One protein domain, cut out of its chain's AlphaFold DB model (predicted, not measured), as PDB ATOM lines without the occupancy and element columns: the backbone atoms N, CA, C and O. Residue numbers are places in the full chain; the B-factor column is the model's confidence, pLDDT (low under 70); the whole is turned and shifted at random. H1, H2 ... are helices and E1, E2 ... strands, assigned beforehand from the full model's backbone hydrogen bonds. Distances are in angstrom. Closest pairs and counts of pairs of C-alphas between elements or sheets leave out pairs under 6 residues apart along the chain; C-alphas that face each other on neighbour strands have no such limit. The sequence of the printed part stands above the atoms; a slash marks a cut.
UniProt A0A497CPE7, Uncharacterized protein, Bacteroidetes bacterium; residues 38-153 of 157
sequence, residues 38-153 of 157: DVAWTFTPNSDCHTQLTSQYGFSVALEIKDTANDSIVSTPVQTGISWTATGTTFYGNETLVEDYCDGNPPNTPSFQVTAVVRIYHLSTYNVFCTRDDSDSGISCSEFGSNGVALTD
ATOM      1  N   ASP A  38     179.156 206.045 215.498       85.44
ATOM      2  CA  ASP A  38     178.093 206.895 216.015       85.44
ATOM      3  C   ASP A  38     178.123 208.264 215.328       85.44
ATOM      4  O   ASP A  38     179.124 208.988 215.320       85.44
ATOM      5  N   VAL A  39     176.989 208.635 214.737       82.56
ATOM      6  CA  VAL A  39     176.793 209.938 214.107       82.56
ATOM      7  C   VAL A  39     175.791 210.709 214.939       82.56
ATOM      8  O   VAL A  39     174.620 210.345 214.983       82.56
ATOM      9  N   ALA A  40     176.233 211.795 215.561       83.31
ATOM     10  CA  ALA A  40     175.355 212.741 216.232       83.31
ATOM     11  C   ALA A  40     175.146 213.983 215.360       83.31
ATOM     12  O   ALA A  40     176.003 214.345 214.555       83.31
ATOM     13  N   TRP A  41     174.001 214.643 215.518       77.19
ATOM     14  CA  TRP A  41     173.760 215.978 214.981       77.19
ATOM     15  C   TRP A  41     172.919 216.810 215.937       77.19
ATOM     16  O   TRP A  41     172.093 216.309 216.698       77.19
ATOM     17  N   THR A  42     173.123 218.120 215.875       71.44
ATOM     18  CA  THR A  42     172.306 219.096 216.587       71.44
ATOM     19  C   THR A  42     171.535 219.937 215.594       71.44
ATOM     20  O   THR A  42     171.982 220.199 214.475       71.44
ATOM     21  N   PHE A  43     170.358 220.366 216.024       67.75
ATOM     22  CA  PHE A  43     169.521 221.260 215.257       67.75
ATOM     23  C   PHE A  43     168.923 222.306 216.183       67.75
ATOM     24  O   PHE A  43     168.438 221.965 217.264       67.75
ATOM     25  N   THR A  44     168.983 223.573 215.782       66.44
ATOM     26  CA  THR A  44     168.436 224.670 216.579       66.44
ATOM     27  C   THR A  44     166.907 224.589 216.577       66.44
ATOM     28  O   THR A  44     166.294 224.670 215.507       66.44
ATOM     29  N   PRO A  45     166.258 224.438 217.748       60.19
ATOM     30  CA  PRO A  45     164.806 224.491 217.833       60.19
ATOM     31  C   PRO A  45     164.295 225.850 217.346       60.19
ATOM     32  O   PRO A  45     164.851 226.885 217.713       60.19
ATOM     33  N   ASN A  46     163.201 225.847 216.582       61.69
ATOM     34  CA  ASN A  46     162.584 227.038 215.974       61.69
ATOM     35  C   ASN A  46     163.386 227.714 214.851       61.69
ATOM     36  O   ASN A  46     163.077 228.854 214.511       61.69
ATOM     37  N   SER A  47     164.370 227.036 214.254       67.38
ATOM     38  CA  SER A  47     164.906 227.478 212.961       67.38
ATOM     39  C   SER A  47     163.801 227.484 211.900       67.38
ATOM     40  O   SER A  47     162.861 226.684 211.970       67.38
ATOM     41  N   ASP A  48     163.923 228.338 210.883       66.88
ATOM     42  CA  ASP A  48     162.956 228.384 209.776       66.88
ATOM     43  C   ASP A  48     162.793 226.997 209.129       66.88
ATOM     44  O   ASP A  48     161.677 226.560 208.849       66.88
ATOM     45  N   CYS A  49     163.897 226.251 209.011       69.44
ATOM     46  CA  CYS A  49     163.906 224.875 208.527       69.44
ATOM     47  C   CYS A  49     163.130 223.926 209.460       69.44
ATOM     48  O   CYS A  49     162.346 223.118 208.970       69.44
ATOM     49  N   HIS A  50     163.243 224.068 210.791       70.31
ATOM     50  CA  HIS A  50     162.496 223.256 211.765       70.31
ATOM     51  C   HIS A  50     160.990 223.368 211.608       70.31
ATOM     52  O   HIS A  50     160.280 222.370 211.689       70.31
ATOM     53  N   THR A  51     160.505 224.592 211.407       69.81
ATOM     54  CA  THR A  51     159.065 224.871 211.388       69.81
ATOM     55  C   THR A  51     158.341 224.207 210.216       69.81
ATOM     56  O   THR A  51     157.128 224.026 210.278       69.81
ATOM     57  N   GLN A  52     159.081 223.799 209.180       70.56
ATOM     58  CA  GLN A  52     158.563 223.067 208.024       70.56
ATOM     59  C   GLN A  52     158.600 221.543 208.213       70.56
ATOM     60  O   GLN A  52     157.946 220.814 207.464       70.56
ATOM     61  N   LEU A  53     159.343 221.036 209.207       75.06
ATOM     62  CA  LEU A  53     159.475 219.601 209.447       75.06
ATOM     63  C   LEU A  53     158.220 219.065 210.127       75.06
ATOM     64  O   LEU A  53     157.979 219.244 211.318       75.06
ATOM     65  N   THR A  54     157.411 218.373 209.338       82.88
ATOM     66  CA  THR A  54     156.277 217.585 209.817       82.88
ATOM     67  C   THR A  54     156.665 216.110 209.929       82.88
ATOM     68  O   THR A  54     157.770 215.702 209.573       82.88
ATOM     69  N   SER A  55     155.724 215.255 210.338       85.81
ATOM     70  CA  SER A  55     155.902 213.795 210.315       85.81
ATOM     71  C   SER A  55     156.134 213.202 208.917       85.81
ATOM     72  O   SER A  55     156.336 211.998 208.799       85.81
ATOM     73  N   GLN A  56     156.052 214.009 207.854       89.12
ATOM     74  CA  GLN A  56     156.364 213.603 206.482       89.12
ATOM     75  C   GLN A  56     157.860 213.695 206.161       89.12
ATOM     76  O   GLN A  56     158.285 213.207 205.116       89.12
ATOM     77  N   TYR A  57     158.652 214.296 207.048       87.00
ATOM     78  CA  TYR A  57     160.091 214.441 206.900       87.00
ATOM     79  C   TYR A  57     160.840 213.554 207.890       87.00
ATOM     80  O   TYR A  57     160.346 213.208 208.965       87.00
ATOM     81  N   GLY A  58     162.063 213.206 207.517       87.38
ATOM     82  CA  GLY A  58     163.011 212.526 208.382       87.38
ATOM     83  C   GLY A  58     164.439 212.811 207.952       87.38
ATOM     84  O   GLY A  58     164.688 213.612 207.046       87.38
ATOM     85  N   PHE A  59     165.376 212.130 208.599       86.00
ATOM     86  CA  PHE A  59     166.785 212.204 208.261       86.00
ATOM     87  C   PHE A  59     167.242 210.976 207.479       86.00
ATOM     88  O   PHE A  59     166.802 209.842 207.705       86.00
ATOM     89  N   SER A  60     168.164 211.224 206.558       88.94
ATOM     90  CA  SER A  60     169.041 210.210 205.995       88.94
ATOM     91  C   SER A  60     170.472 210.532 206.393       88.94
ATOM     92  O   SER A  60     170.896 211.680 206.240       88.94
ATOM     93  N   VAL A  61     171.210 209.533 206.851       88.00
ATOM     94  CA  VAL A  61     172.628 209.652 207.185       88.00
ATOM     95  C   VAL A  61     173.393 208.751 206.231       88.00
ATOM     96  O   VAL A  61     173.071 207.573 206.108       88.00
ATOM     97  N   ALA A  62     174.375 209.308 205.534       89.62
ATOM     98  CA  ALA A  62     175.305 208.560 204.702       89.62
ATOM     99  C   ALA A  62     176.697 208.637 205.324       89.62
ATOM    100  O   ALA A  62     177.141 209.732 205.674       89.62
ATOM    101  N   LEU A  63     177.372 207.498 205.438       89.19
ATOM    102  CA  LEU A  63     178.794 207.451 205.744       89.19
ATOM    103  C   LEU A  63     179.600 207.209 204.474       89.19
ATOM    104  O   LEU A  63     179.129 206.570 203.537       89.19
ATOM    105  N   GLU A  64     180.836 207.676 204.484       88.81
ATOM    106  CA  GLU A  64     181.908 207.216 203.614       88.81
ATOM    107  C   GLU A  64     183.086 206.841 204.509       88.81
ATOM    108  O   GLU A  64     183.604 207.684 205.243       88.81
ATOM    109  N   ILE A  65     183.482 205.573 204.466       90.56
ATOM    110  CA  ILE A  65     184.677 205.071 205.136       90.56
ATOM    111  C   ILE A  65     185.719 204.825 204.055       90.56
ATOM    112  O   ILE A  65     185.508 204.026 203.140       90.56
ATOM    113  N   LYS A  66     186.846 205.524 204.150       88.31
ATOM    114  CA  LYS A  66     187.951 205.451 203.199       88.31
ATOM    115  C   LYS A  66     189.218 205.007 203.909       88.31
ATOM    116  O   LYS A  66     189.611 205.610 204.898       88.31
ATOM    117  N   ASP A  67     189.900 204.010 203.368       90.75
ATOM    118  CA  ASP A  67     191.277 203.717 203.730       90.75
ATOM    119  C   ASP A  67     192.216 204.639 202.945       90.75
ATOM    120  O   ASP A  67     192.439 204.484 201.742       90.75
ATOM    121  N   THR A  68     192.761 205.628 203.638       89.81
ATOM    122  CA  THR A  68     193.658 206.638 203.072       89.81
ATOM    123  C   THR A  68     195.053 206.095 202.765       89.81
ATOM    124  O   THR A  68     195.714 206.627 201.874       89.81
ATOM    125  N   ALA A  69     195.491 205.020 203.431       90.06
ATOM    126  CA  ALA A  69     196.797 204.402 203.192       90.06
ATOM    127  C   ALA A  69     196.824 203.566 201.902       90.06
ATOM    128  O   ALA A  69     197.882 203.378 201.298       90.06
ATOM    129  N   ASN A  70     195.661 203.077 201.469       91.56
ATOM    130  CA  ASN A  70     195.496 202.281 200.252       91.56
ATOM    131  C   ASN A  70     194.654 202.983 199.168       91.56
ATOM    132  O   ASN A  70     194.397 202.387 198.128       91.56
ATOM    133  N   ASP A  71     194.238 204.235 199.402       93.81
ATOM    134  CA  ASP A  71     193.351 205.027 198.533       93.81
ATOM    135  C   ASP A  71     192.087 204.264 198.087       93.81
ATOM    136  O   ASP A  71     191.652 204.344 196.940       93.81
ATOM    137  N   SER A  72     191.490 203.505 199.011       94.25
ATOM    138  CA  SER A  72     190.334 202.646 198.737       94.25
ATOM    139  C   SER A  72     189.118 203.077 199.542       94.25
ATOM    140  O   SER A  72     189.212 203.361 200.734       94.25
ATOM    141  N   ILE A  73     187.949 203.077 198.905       93.94
ATOM    142  CA  ILE A  73     186.674 203.180 199.622       93.94
ATOM    143  C   ILE A  73     186.394 201.817 200.253       93.94
ATOM    144  O   ILE A  73     186.404 200.799 199.562       93.94
ATOM    145  N   VAL A  74     186.168 201.811 201.563       93.38
ATOM    146  CA  VAL A  74     185.830 200.618 202.346       93.38
ATOM    147  C   VAL A  74     184.329 200.377 202.270       93.38
ATOM    148  O   VAL A  74     183.882 199.300 201.888       93.38
ATOM    149  N   SER A  75     183.539 201.403 202.590       94.56
ATOM    150  CA  SER A  75     182.082 201.313 202.593       94.56
ATOM    151  C   SER A  75     181.423 202.683 202.478       94.56
ATOM    152  O   SER A  75     181.999 203.715 202.830       94.56
ATOM    153  N   THR A  76     180.185 202.686 201.976       94.56
ATOM    154  CA  THR A  76     179.337 203.883 201.895       94.56
ATOM    155  C   THR A  76     177.911 203.595 202.382       94.56
ATOM    156  O   THR A  76     176.965 203.658 201.585       94.56
ATOM    157  N   PRO A  77     177.718 203.169 203.645       94.19
ATOM    158  CA  PRO A  77     176.399 202.789 204.122       94.19
ATOM    159  C   PRO A  77     175.488 204.013 204.250       94.19
ATOM    160  O   PRO A  77     175.925 205.133 204.532       94.19
ATOM    161  N   VAL A  78     174.189 203.787 204.050       92.62
ATOM    162  CA  VAL A  78     173.161 204.824 204.154       92.62
ATOM    163  C   VAL A  78     172.020 204.311 205.017       92.62
ATOM    164  O   VAL A  78     171.400 203.299 204.700       92.62
ATOM    165  N   GLN A  79     171.698 205.056 206.068       93.06
ATOM    166  CA  GLN A  79     170.491 204.855 206.857       93.06
ATOM    167  C   GLN A  79     169.461 205.922 206.491       93.06
ATOM    168  O   GLN A  79     169.782 207.098 206.316       93.06
ATOM    169  N   THR A  80     168.203 205.511 206.356       91.75
ATOM    170  CA  THR A  80     167.088 206.387 205.983       91.75
ATOM    171  C   THR A  80     165.909 206.163 206.919       91.75
ATOM    172  O   THR A  80     165.818 205.141 207.592       91.75
ATOM    173  N   GLY A  81     164.992 207.129 206.964       88.31
ATOM    174  CA  GLY A  81     163.747 206.988 207.732       88.31
ATOM    175  C   GLY A  81     163.936 207.264 209.220       88.31
ATOM    176  O   GLY A  81     163.086 206.918 210.035       88.31
ATOM    177  N   ILE A  82     165.046 207.911 209.567       89.75
ATOM    178  CA  ILE A  82     165.321 208.367 210.918       89.75
ATOM    179  C   ILE A  82     164.332 209.495 211.239       89.75
ATOM    180  O   ILE A  82     164.120 210.393 210.421       89.75
ATOM    181  N   SER A  83     163.708 209.448 212.418       87.69
ATOM    182  CA  SER A  83     162.742 210.464 212.858       87.69
ATOM    183  C   SER A  83     163.334 211.874 212.783       87.69
ATOM    184  O   SER A  83     164.473 212.072 213.198       87.69
ATOM    185  N   TRP A  84     162.551 212.874 212.364       83.56
ATOM    186  CA  TRP A  84     162.977 214.284 212.375       83.56
ATOM    187  C   TRP A  84     163.273 214.828 213.788       83.56
ATOM    188  O   TRP A  84     163.896 215.876 213.930       83.56
ATOM    189  N   THR A  85     162.857 214.114 214.839       83.44
ATOM    190  CA  THR A  85     163.188 214.424 216.240       83.44
ATOM    191  C   THR A  85     164.483 213.774 216.732       83.44
ATOM    192  O   THR A  85     164.904 214.047 217.854       83.44
ATOM    193  N   ALA A  86     165.097 212.888 215.944       84.50
ATOM    194  CA  ALA A  86     166.332 212.222 216.333       84.50
ATOM    195  C   ALA A  86     167.528 213.180 216.263       84.50
ATOM    196  O   ALA A  86     167.579 214.083 215.426       84.50
ATOM    197  N   THR A  87     168.510 212.936 217.126       83.62
ATOM    198  CA  THR A  87     169.763 213.704 217.220       83.62
ATOM    199  C   THR A  87     170.992 212.839 216.947       83.62
ATOM    200  O   THR A  87     172.116 213.247 217.230       83.62
ATOM    201  N   GLY A  88     170.789 211.617 216.462       85.12
ATOM    202  CA  GLY A  88     171.871 210.697 216.165       85.12
ATOM    203  C   GLY A  88     171.396 209.363 215.603       85.12
ATOM    204  O   GLY A  88     170.204 209.048 215.643       85.12
ATOM    205  N   THR A  89     172.348 208.597 215.079       89.38
ATOM    206  CA  THR A  89     172.185 207.201 214.666       89.38
ATOM    207  C   THR A  89     173.510 206.450 214.789       89.38
ATOM    208  O   THR A  89     174.572 207.073 214.838       89.38
ATOM    209  N   THR A  90     173.444 205.122 214.794       90.12
ATOM    210  CA  THR A  90     174.608 204.233 214.901       90.12
ATOM    211  C   THR A  90     174.679 203.341 213.671       90.12
ATOM    212  O   THR A  90     173.682 202.716 213.302       90.12
ATOM    213  N   PHE A  91     175.861 203.256 213.064       88.88
ATOM    214  CA  PHE A  91     176.197 202.245 212.064       88.88
ATOM    215  C   PHE A  91     176.951 201.112 212.744       88.88
ATOM    216  O   PHE A  91     177.931 201.355 213.449       88.88
ATOM    217  N   TYR A  92     176.501 199.881 212.541       88.88
ATOM    218  CA  TYR A  92     177.099 198.694 213.149       88.88
ATOM    219  C   TYR A  92     178.154 198.054 212.239       88.88
ATOM    220  O   TYR A  92     178.242 198.369 211.054       88.88
ATOM    221  N   GLY A  93     178.958 197.128 212.778       86.50
ATOM    222  CA  GLY A  93     180.089 196.526 212.052       86.50
ATOM    223  C   GLY A  93     179.723 195.885 210.706       86.50
ATOM    224  O   GLY A  93     180.471 195.987 209.738       86.50
ATOM    225  N   ASN A  94     178.524 195.309 210.604       88.81
ATOM    226  CA  ASN A  94     178.000 194.742 209.360       88.81
ATOM    227  C   ASN A  94     177.622 195.795 208.299       88.81
ATOM    228  O   ASN A  94     177.421 195.443 207.142       88.81
ATOM    229  N   GLU A  95     177.472 197.063 208.682       91.00
ATOM    230  CA  GLU A  95     177.230 198.185 207.769       91.00
ATOM    231  C   GLU A  95     178.538 198.896 207.402       91.00
ATOM    232  O   GLU A  95     178.683 199.375 206.278       91.00
ATOM    233  N   THR A  96     179.493 198.971 208.335       89.19
ATOM    234  CA  THR A  96     180.774 199.661 208.131       89.19
ATOM    235  C   THR A  96     181.771 198.832 207.324       89.19
ATOM    236  O   THR A  96     182.611 199.422 206.647       89.19
ATOM    237  N   LEU A  97     181.669 197.495 207.349       91.31
ATOM    238  CA  LEU A  97     182.503 196.551 206.582       91.31
ATOM    239  C   LEU A  97     184.018 196.702 206.816       91.31
ATOM    240  O   LEU A  97     184.826 196.238 206.012       91.31
ATOM    241  N   VAL A  98     184.417 197.356 207.909       89.56
ATOM    242  CA  VAL A  98     185.833 197.592 208.223       89.56
ATOM    243  C   VAL A  98     186.538 196.276 208.551       89.56
ATOM    244  O   VAL A  98     187.656 196.058 208.092       89.56
ATOM    245  N   GLU A  99     185.861 195.376 209.268       89.31
ATOM    246  CA  GLU A  99     186.368 194.035 209.581       89.31
ATOM    247  C   GLU A  99     186.660 193.235 208.308       89.31
ATOM    248  O   GLU A  99     187.797 192.825 208.082       89.31
ATOM    249  N   ASP A 100     185.659 193.116 207.429       91.06
ATOM    250  CA  ASP A 100     185.770 192.399 206.156       91.06
ATOM    251  C   ASP A 100     186.899 192.966 205.277       91.06
ATOM    252  O   ASP A 100     187.609 192.224 204.594       91.06
ATOM    253  N   TYR A 101     187.088 194.289 205.295       91.38
ATOM    254  CA  TYR A 101     188.167 194.948 204.565       91.38
ATOM    255  C   TYR A 101     189.551 194.613 205.137       91.38
ATOM    256  O   TYR A 101     190.468 194.306 204.371       91.38
ATOM    257  N   CYS A 102     189.708 194.627 206.463       89.88
ATOM    258  CA  CYS A 102     190.951 194.242 207.134       89.88
ATOM    259  C   CYS A 102     191.302 192.763 206.893       89.88
ATOM    260  O   CYS A 102     192.457 192.451 206.586       89.88
ATOM    261  N   ASP A 103     190.312 191.869 206.938       91.19
ATOM    262  CA  ASP A 103     190.472 190.438 206.636       91.19
ATOM    263  C   ASP A 103     190.867 190.180 205.170       91.19
ATOM    264  O   ASP A 103     191.514 189.177 204.842       91.19
ATOM    265  N   GLY A 104     190.554 191.128 204.283       88.94
ATOM    266  CA  GLY A 104     190.981 191.147 202.886       88.94
ATOM    267  C   GLY A 104     192.493 191.295 202.671       88.94
ATOM    268  O   GLY A 104     192.947 191.147 201.536       88.94
ATOM    269  N   ASN A 105     193.278 191.534 203.729       89.31
ATOM    270  CA  ASN A 105     194.730 191.756 203.687       89.31
ATOM    271  C   ASN A 105     195.140 192.865 202.694       89.31
ATOM    272  O   ASN A 105     195.806 192.588 201.688       89.31
ATOM    273  N   PRO A 106     194.750 194.126 202.955       88.88
ATOM    274  CA  PRO A 106     195.102 195.247 202.094       88.88
ATOM    275  C   PRO A 106     196.632 195.443 201.998       88.88
ATOM    276  O   PRO A 106     197.364 195.074 202.920       88.88
ATOM    277  N   PRO A 107     197.143 196.018 200.890       89.69
ATOM    278  CA  PRO A 107     198.582 196.093 200.612       89.69
ATOM    279  C   PRO A 107     199.408 196.822 201.679       89.69
ATOM    280  O   PRO A 107     200.525 196.407 201.987       89.69
ATOM    281  N   ASN A 108     198.866 197.912 202.224       91.44
ATOM    282  CA  ASN A 108     199.447 198.681 203.317       91.44
ATOM    283  C   ASN A 108     198.582 198.550 204.572       91.44
ATOM    284  O   ASN A 108     197.378 198.308 204.476       91.44
ATOM    285  N   THR A 109     199.178 198.790 205.743       89.19
ATOM    286  CA  THR A 109     198.430 198.935 206.999       89.19
ATOM    287  C   THR A 109     197.355 200.020 206.838       89.19
ATOM    288  O   THR A 109     197.725 201.162 206.551       89.19
ATOM    289  N   PRO A 110     196.058 199.686 206.992       87.38
ATOM    290  CA  PRO A 110     194.972 200.633 206.759       87.38
ATOM    291  C   PRO A 110     195.030 201.869 207.653       87.38
ATOM    292  O   PRO A 110     195.463 201.805 208.802       87.38
ATOM    293  N   SER A 111     194.540 202.992 207.131       87.62
ATOM    294  CA  SER A 111     194.303 204.213 207.902       87.62
ATOM    295  C   SER A 111     192.967 204.822 207.498       87.62
ATOM    296  O   SER A 111     192.830 205.382 206.407       87.62
ATOM    297  N   PHE A 112     191.964 204.692 208.365       86.88
ATOM    298  CA  PHE A 112     190.587 205.027 208.018       86.88
ATOM    299  C   PHE A 112     190.259 206.508 208.236       86.88
ATOM    300  O   PHE A 112     190.473 207.073 209.305       86.88
ATOM    301  N   GLN A 113     189.666 207.116 207.215       85.44
ATOM    302  CA  GLN A 113     188.964 208.386 207.270       85.44
ATOM    303  C   GLN A 113     187.465 208.106 207.167       85.44
ATOM    304  O   GLN A 113     187.021 207.437 206.236       85.44
ATOM    305  N   VAL A 114     186.685 208.644 208.101       84.50
ATOM    306  CA  VAL A 114     185.223 208.547 208.089       84.50
ATOM    307  C   VAL A 114     184.641 209.924 207.808       84.50
ATOM    308  O   VAL A 114     185.028 210.905 208.440       84.50
ATOM    309  N   THR A 115     183.695 209.995 206.879       84.00
ATOM    310  CA  THR A 115     182.918 211.199 206.575       84.00
ATOM    311  C   THR A 115     181.441 210.882 206.741       84.00
ATOM    312  O   THR A 115     180.975 209.864 206.241       84.00
ATOM    313  N   ALA A 116     180.689 211.749 207.420       83.69
ATOM    314  CA  ALA A 116     179.246 211.603 207.585       83.69
ATOM    315  C   ALA A 116     178.503 212.782 206.950       83.69
ATOM    316  O   ALA A 116     178.869 213.941 207.145       83.69
ATOM    317  N   VAL A 117     177.427 212.485 206.224       82.94
ATOM    318  CA  VAL A 117     176.523 213.475 205.637       82.94
ATOM    319  C   VAL A 117     175.112 213.196 206.123       82.94
ATOM    320  O   VAL A 117     174.528 212.161 205.806       82.94
ATOM    321  N   VAL A 118     174.545 214.146 206.862       81.38
ATOM    322  CA  VAL A 118     173.148 214.098 207.293       81.38
ATOM    323  C   VAL A 118     172.319 214.990 206.375       81.38
ATOM    324  O   VAL A 118     172.708 216.118 206.073       81.38
ATOM    325  N   ARG A 119     171.177 214.480 205.917       84.44
ATOM    326  CA  ARG A 119     170.237 215.204 205.056       84.44
ATOM    327  C   ARG A 119     168.834 215.104 205.618       84.44
ATOM    328  O   ARG A 119     168.452 214.054 206.132       84.44
ATOM    329  N   ILE A 120     168.060 216.165 205.452       83.62
ATOM    330  CA  ILE A 120     166.616 216.142 205.651       83.62
ATOM    331  C   ILE A 120     165.977 215.758 204.328       83.62
ATOM    332  O   ILE A 120     166.311 216.320 203.283       83.62
ATOM    333  N   TYR A 121     165.033 214.826 204.363       85.75
ATOM    334  CA  TYR A 121     164.327 214.401 203.167       85.75
ATOM    335  C   TYR A 121     162.856 214.107 203.459       85.75
ATOM    336  O   TYR A 121     162.469 213.816 204.594       85.75
ATOM    337  N   HIS A 122     162.026 214.194 202.424       89.25
ATOM    338  CA  HIS A 122     160.617 213.835 202.508       89.25
ATOM    339  C   HIS A 122     160.459 212.311 202.392       89.25
ATOM    340  O   HIS A 122     160.804 211.716 201.369       89.25
ATOM    341  N   LEU A 123     159.901 211.677 203.425       88.81
ATOM    342  CA  LEU A 123     159.887 210.222 203.621       88.81
ATOM    343  C   LEU A 123     159.224 209.447 202.475       88.81
ATOM    344  O   LEU A 123     159.615 208.320 202.195       88.81
ATOM    345  N   SER A 124     158.223 210.028 201.805       88.56
ATOM    346  CA  SER A 124     157.489 209.334 200.737       88.56
ATOM    347  C   SER A 124     158.049 209.551 199.331       88.56
ATOM    348  O   SER A 124     157.791 208.740 198.448       88.56
ATOM    349  N   THR A 125     158.736 210.669 199.083       88.56
ATOM    350  CA  THR A 125     159.230 211.030 197.741       88.56
ATOM    351  C   THR A 125     160.731 210.837 197.616       88.56
ATOM    352  O   THR A 125     161.243 210.861 196.505       88.56
ATOM    353  N   TYR A 126     161.432 210.651 198.739       84.62
ATOM    354  CA  TYR A 126     162.890 210.599 198.811       84.62
ATOM    355  C   TYR A 126     163.587 211.876 198.320       84.62
ATOM    356  O   TYR A 126     164.801 211.892 198.132       84.62
ATOM    357  N   ASN A 127     162.836 212.970 198.163       85.38
ATOM    358  CA  ASN A 127     163.398 214.257 197.786       85.38
ATOM    359  C   ASN A 127     164.129 214.860 198.981       85.38
ATOM    360  O   ASN A 127     163.549 215.008 200.062       85.38
ATOM    361  N   VAL A 128     165.391 215.225 198.763       82.81
ATOM    362  CA  VAL A 128     166.173 215.994 199.728       82.81
ATOM    363  C   VAL A 128     165.523 217.364 199.862       82.81
ATOM    364  O   VAL A 128     165.344 218.069 198.874       82.81
ATOM    365  N   PHE A 129     165.136 217.694 201.087       78.25
ATOM    366  CA  PHE A 129     164.625 219.011 201.436       78.25
ATOM    367  C   PHE A 129     165.781 219.955 201.723       78.25
ATOM    368  O   PHE A 129     165.800 221.079 201.242       78.25
ATOM    369  N   CYS A 130     166.757 219.482 202.500       72.62
ATOM    370  CA  CYS A 130     167.900 220.304 202.835       72.62
ATOM    371  C   CYS A 130     169.110 219.503 203.296       72.62
ATOM    372  O   CYS A 130     168.987 218.487 203.991       72.62
ATOM    373  N   THR A 131     170.285 220.028 202.977       68.25
ATOM    374  CA  THR A 131     171.547 219.716 203.644       68.25
ATOM    375  C   THR A 131     172.076 220.959 204.365       68.25
ATOM    376  O   THR A 131     171.527 222.048 204.210       68.25
ATOM    377  N   ARG A 132     173.131 220.809 205.177       63.91
ATOM    378  CA  ARG A 132     173.775 221.927 205.897       63.91
ATOM    379  C   ARG A 132     174.088 223.123 204.994       63.91
ATOM    380  O   ARG A 132     173.964 224.266 205.427       63.91
ATOM    381  N   ASP A 133     174.535 222.838 203.778       57.44
ATOM    382  CA  ASP A 133     175.051 223.843 202.851       57.44
ATOM    383  C   ASP A 133     173.969 224.365 201.892       57.44
ATOM    384  O   ASP A 133     174.240 225.244 201.074       57.44
ATOM    385  N   ASP A 134     172.738 223.853 202.006       58.66
ATOM    386  CA  ASP A 134     171.630 224.244 201.147       58.66
ATOM    387  C   ASP A 134     170.815 225.401 201.734       58.66
ATOM    388  O   ASP A 134     170.636 225.572 202.946       58.66
ATOM    389  N   SER A 135     170.249 226.174 200.815       57.34
ATOM    390  CA  SER A 135     169.145 227.086 201.076       57.34
ATOM    391  C   SER A 135     168.012 226.739 200.121       57.34
ATOM    392  O   SER A 135     168.217 226.779 198.905       57.34
ATOM    393  N   ASP A 136     166.829 226.438 200.648       58.28
ATOM    394  CA  ASP A 136     165.635 226.189 199.840       58.28
ATOM    395  C   ASP A 136     164.638 227.327 200.051       58.28
ATOM    396  O   ASP A 136     164.246 227.633 201.175       58.28
ATOM    397  N   SER A 137     164.231 227.984 198.964       58.41
ATOM    398  CA  SER A 137     163.133 228.959 198.970       58.41
ATOM    399  C   SER A 137     163.275 230.100 200.000       58.41
ATOM    400  O   SER A 137     162.283 230.645 200.477       58.41
ATOM    401  N   GLY A 138     164.514 230.490 200.328       55.97
ATOM    402  CA  GLY A 138     164.829 231.539 201.311       55.97
ATOM    403  C   GLY A 138     165.002 231.045 202.752       55.97
ATOM    404  O   GLY A 138     165.354 231.840 203.618       55.97
ATOM    405  N   ILE A 139     164.812 229.747 202.999       58.16
ATOM    406  CA  ILE A 139     165.079 229.081 204.274       58.16
ATOM    407  C   ILE A 139     166.528 228.595 204.256       58.16
ATOM    408  O   ILE A 139     166.897 227.731 203.458       58.16
ATOM    409  N   SER A 140     167.362 229.160 205.129       62.62
ATOM    410  CA  SER A 140     168.735 228.689 205.309       62.62
ATOM    411  C   SER A 140     168.752 227.473 206.224       62.62
ATOM    412  O   SER A 140     168.294 227.537 207.366       62.62
ATOM    413  N   CYS A 141     169.354 226.384 205.761       65.00
ATOM    414  CA  CYS A 141     169.654 225.238 206.607       65.00
ATOM    415  C   CYS A 141     171.046 225.339 207.222       65.00
ATOM    416  O   CYS A 141     171.521 224.380 207.804       65.00
ATOM    417  N   SER A 142     171.680 226.515 207.204       58.44
ATOM    418  CA  SER A 142     172.951 226.747 207.902       58.44
ATOM    419  C   SER A 142     172.872 226.513 209.418       58.44
ATOM    420  O   SER A 142     173.889 226.277 210.067       58.44
ATOM    421  N   GLU A 143     171.670 226.596 210.001       55.78
ATOM    422  CA  GLU A 143     171.408 226.245 211.407       55.78
ATOM    423  C   GLU A 143     171.324 224.725 211.637       55.78
ATOM    424  O   GLU A 143     171.369 224.252 212.774       55.78
ATOM    425  N   PHE A 144     171.278 223.950 210.552       55.94
ATOM    426  CA  PHE A 144     171.633 222.540 210.518       55.94
ATOM    427  C   PHE A 144     173.162 222.422 210.579       55.94
ATOM    428  O   PHE A 144     173.849 222.308 209.569       55.94
ATOM    429  N   GLY A 145     173.720 222.470 211.791       48.53
ATOM    430  CA  GLY A 145     175.117 222.096 212.014       48.53
ATOM    431  C   GLY A 145     176.124 223.237 212.153       48.53
ATOM    432  O   GLY A 145     177.218 223.160 211.596       48.53
ATOM    433  N   SER A 146     175.845 224.230 213.000       38.84
ATOM    434  CA  SER A 146     176.896 225.151 213.458       38.84
ATOM    435  C   SER A 146     177.924 224.495 214.401       38.84
ATOM    436  O   SER A 146     178.995 225.062 214.565       38.84
ATOM    437  N   ASN A 147     177.663 223.294 214.948       41.78
ATOM    438  CA  ASN A 147     178.606 222.487 215.759       41.78
ATOM    439  C   ASN A 147     178.309 220.959 215.730       41.78
ATOM    440  O   ASN A 147     178.658 220.238 216.659       41.78
ATOM    441  N   GLY A 148     177.557 220.474 214.734       39.47
ATOM    442  CA  GLY A 148     176.628 219.355 214.951       39.47
ATOM    443  C   GLY A 148     177.040 217.971 214.467       39.47
ATOM    444  O   GLY A 148     176.866 217.042 215.238       39.47
ATOM    445  N   VAL A 149     177.571 217.800 213.249       47.19
ATOM    446  CA  VAL A 149     178.068 216.476 212.812       47.19
ATOM    447  C   VAL A 149     179.463 216.271 213.391       47.19
ATOM    448  O   VAL A 149     180.469 216.253 212.688       47.19
ATOM    449  N   ALA A 150     179.530 216.219 214.717       44.09
ATOM    450  CA  ALA A 150     180.670 215.643 215.388       44.09
ATOM    451  C   ALA A 150     180.540 214.132 215.193       44.09
ATOM    452  O   ALA A 150     179.618 213.510 215.725       44.09
ATOM    453  N   LEU A 151     181.454 213.540 214.420       46.47
ATOM    454  CA  LEU A 151     181.784 212.134 214.628       46.47
ATOM    455  C   LEU A 151     182.218 212.049 216.089       46.47
ATOM    456  O   LEU A 151     183.274 212.565 216.457       46.47
ATOM    457  N   THR A 152     181.328 211.559 216.943       44.94
ATOM    458  CA  THR A 152     181.611 211.468 218.369       44.94
ATOM    459  C   THR A 152     182.195 210.075 218.535       44.94
ATOM    460  O   THR A 152     181.464 209.100 218.464       44.94
ATOM    461  N   ASP A 153     183.526 210.028 218.617       39.91
ATOM    462  CA  ASP A 153     184.390 208.841 218.615       39.91
ATOM    463  C   ASP A 153     184.392 207.993 217.328       39.91
ATOM    464  O   ASP A 153     183.581 207.098 217.114       39.91
TER     465      ASP A 153
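AT A GLANCE: This is residues 38 to 153 of the 157 residues of an uncharacterized protein of Bacteroidetes bacterium (UniProt A0A497CPE7). Two long antiparallel strands, E2 and E6, run side by side along an elongated domain and make the spine of a strongly twisted sheet; E3 and E4 line the far side of E2 one after the other, and short E7 lies beside one end of E6. A small two-stranded antiparallel sheet, E1 and E5, covers part of one face, with short helices toward opposite ends, H1 at one and H2 and H3 at the other. The printed part has 116 residues with three named helices and seven named strands, in the order E1 H1 E2 E3 E4 E5 H2 H3 E6 E7; the class is mixed, helices and strands, with under half of the residues in named elements. It is only just compact, close to loose, with a radius of gyration of the C-alphas of 16.1 A and spans of 49 by 26 by 22 A.

HOW THE PARTS SIT: In the branched sheet, E2, residues 57 to 67, and E6, residues 112 to 122, are antiparallel at 163 degrees; N 62 and O 117 are 2.9 A apart, within hydrogen-bond range. On the other side of E2, E3, residues 72 to 75, forms a hairpin with it, with N 67 and O 72 at 2.8 A. E3 runs on into E4, residues 78 to 83, at 36 degrees; E4 is antiparallel to E2, with N 61 and O 79 at 2.9 A. E7, residues 128 to 130, forms a hairpin with E6, with N 120 and O 130 at 2.9 A. E1, residues 38 to 40, and E5, residues 88 to 91, are antiparallel neighbours, with N 39 and O 89 at 2.9 A. The closest C-alphas of E1 and E6, those of Val 39 and Ala 116, are 7.2 A apart. H3, residues 98 to 103, stands up from the branched sheet at a height over the sheet of 10.1 A. H2, residues 93 to 96, only grazes it with residues 95 to 96. H1, residues 48 to 52, is only just not on it, with 4 pairs of C-alphas within 10 A. In H3 every O i to N i+4 pair is within hydrogen-bond range; H1 has 0 of 1 but 2 of 2 O i to N i+3 pairs, and H2 is too short for an O i to N i+4 pair.

IN THESE COORDINATES: E1 begins at C-alpha 38, (178.093, 206.895, 216.015). E2 spans 33.1 A from C-alpha 57, (160.091, 214.441, 206.900), and E6 spans 31.7 A. E4 measures 14.7 A, and E7 ends at C-alpha 130, (167.900, 220.304, 202.835).

THE WHOLE: The C-alphas of Thr 51 and Pro 107, the two farthest apart, are 50.1 A apart. The printed part has no cut, and no link is long. Residues 131 to 153 hold no named element. The mean pLDDT of the printed part is 78.9, with residues 43 to 49, 51 and 131 to 153 under 70.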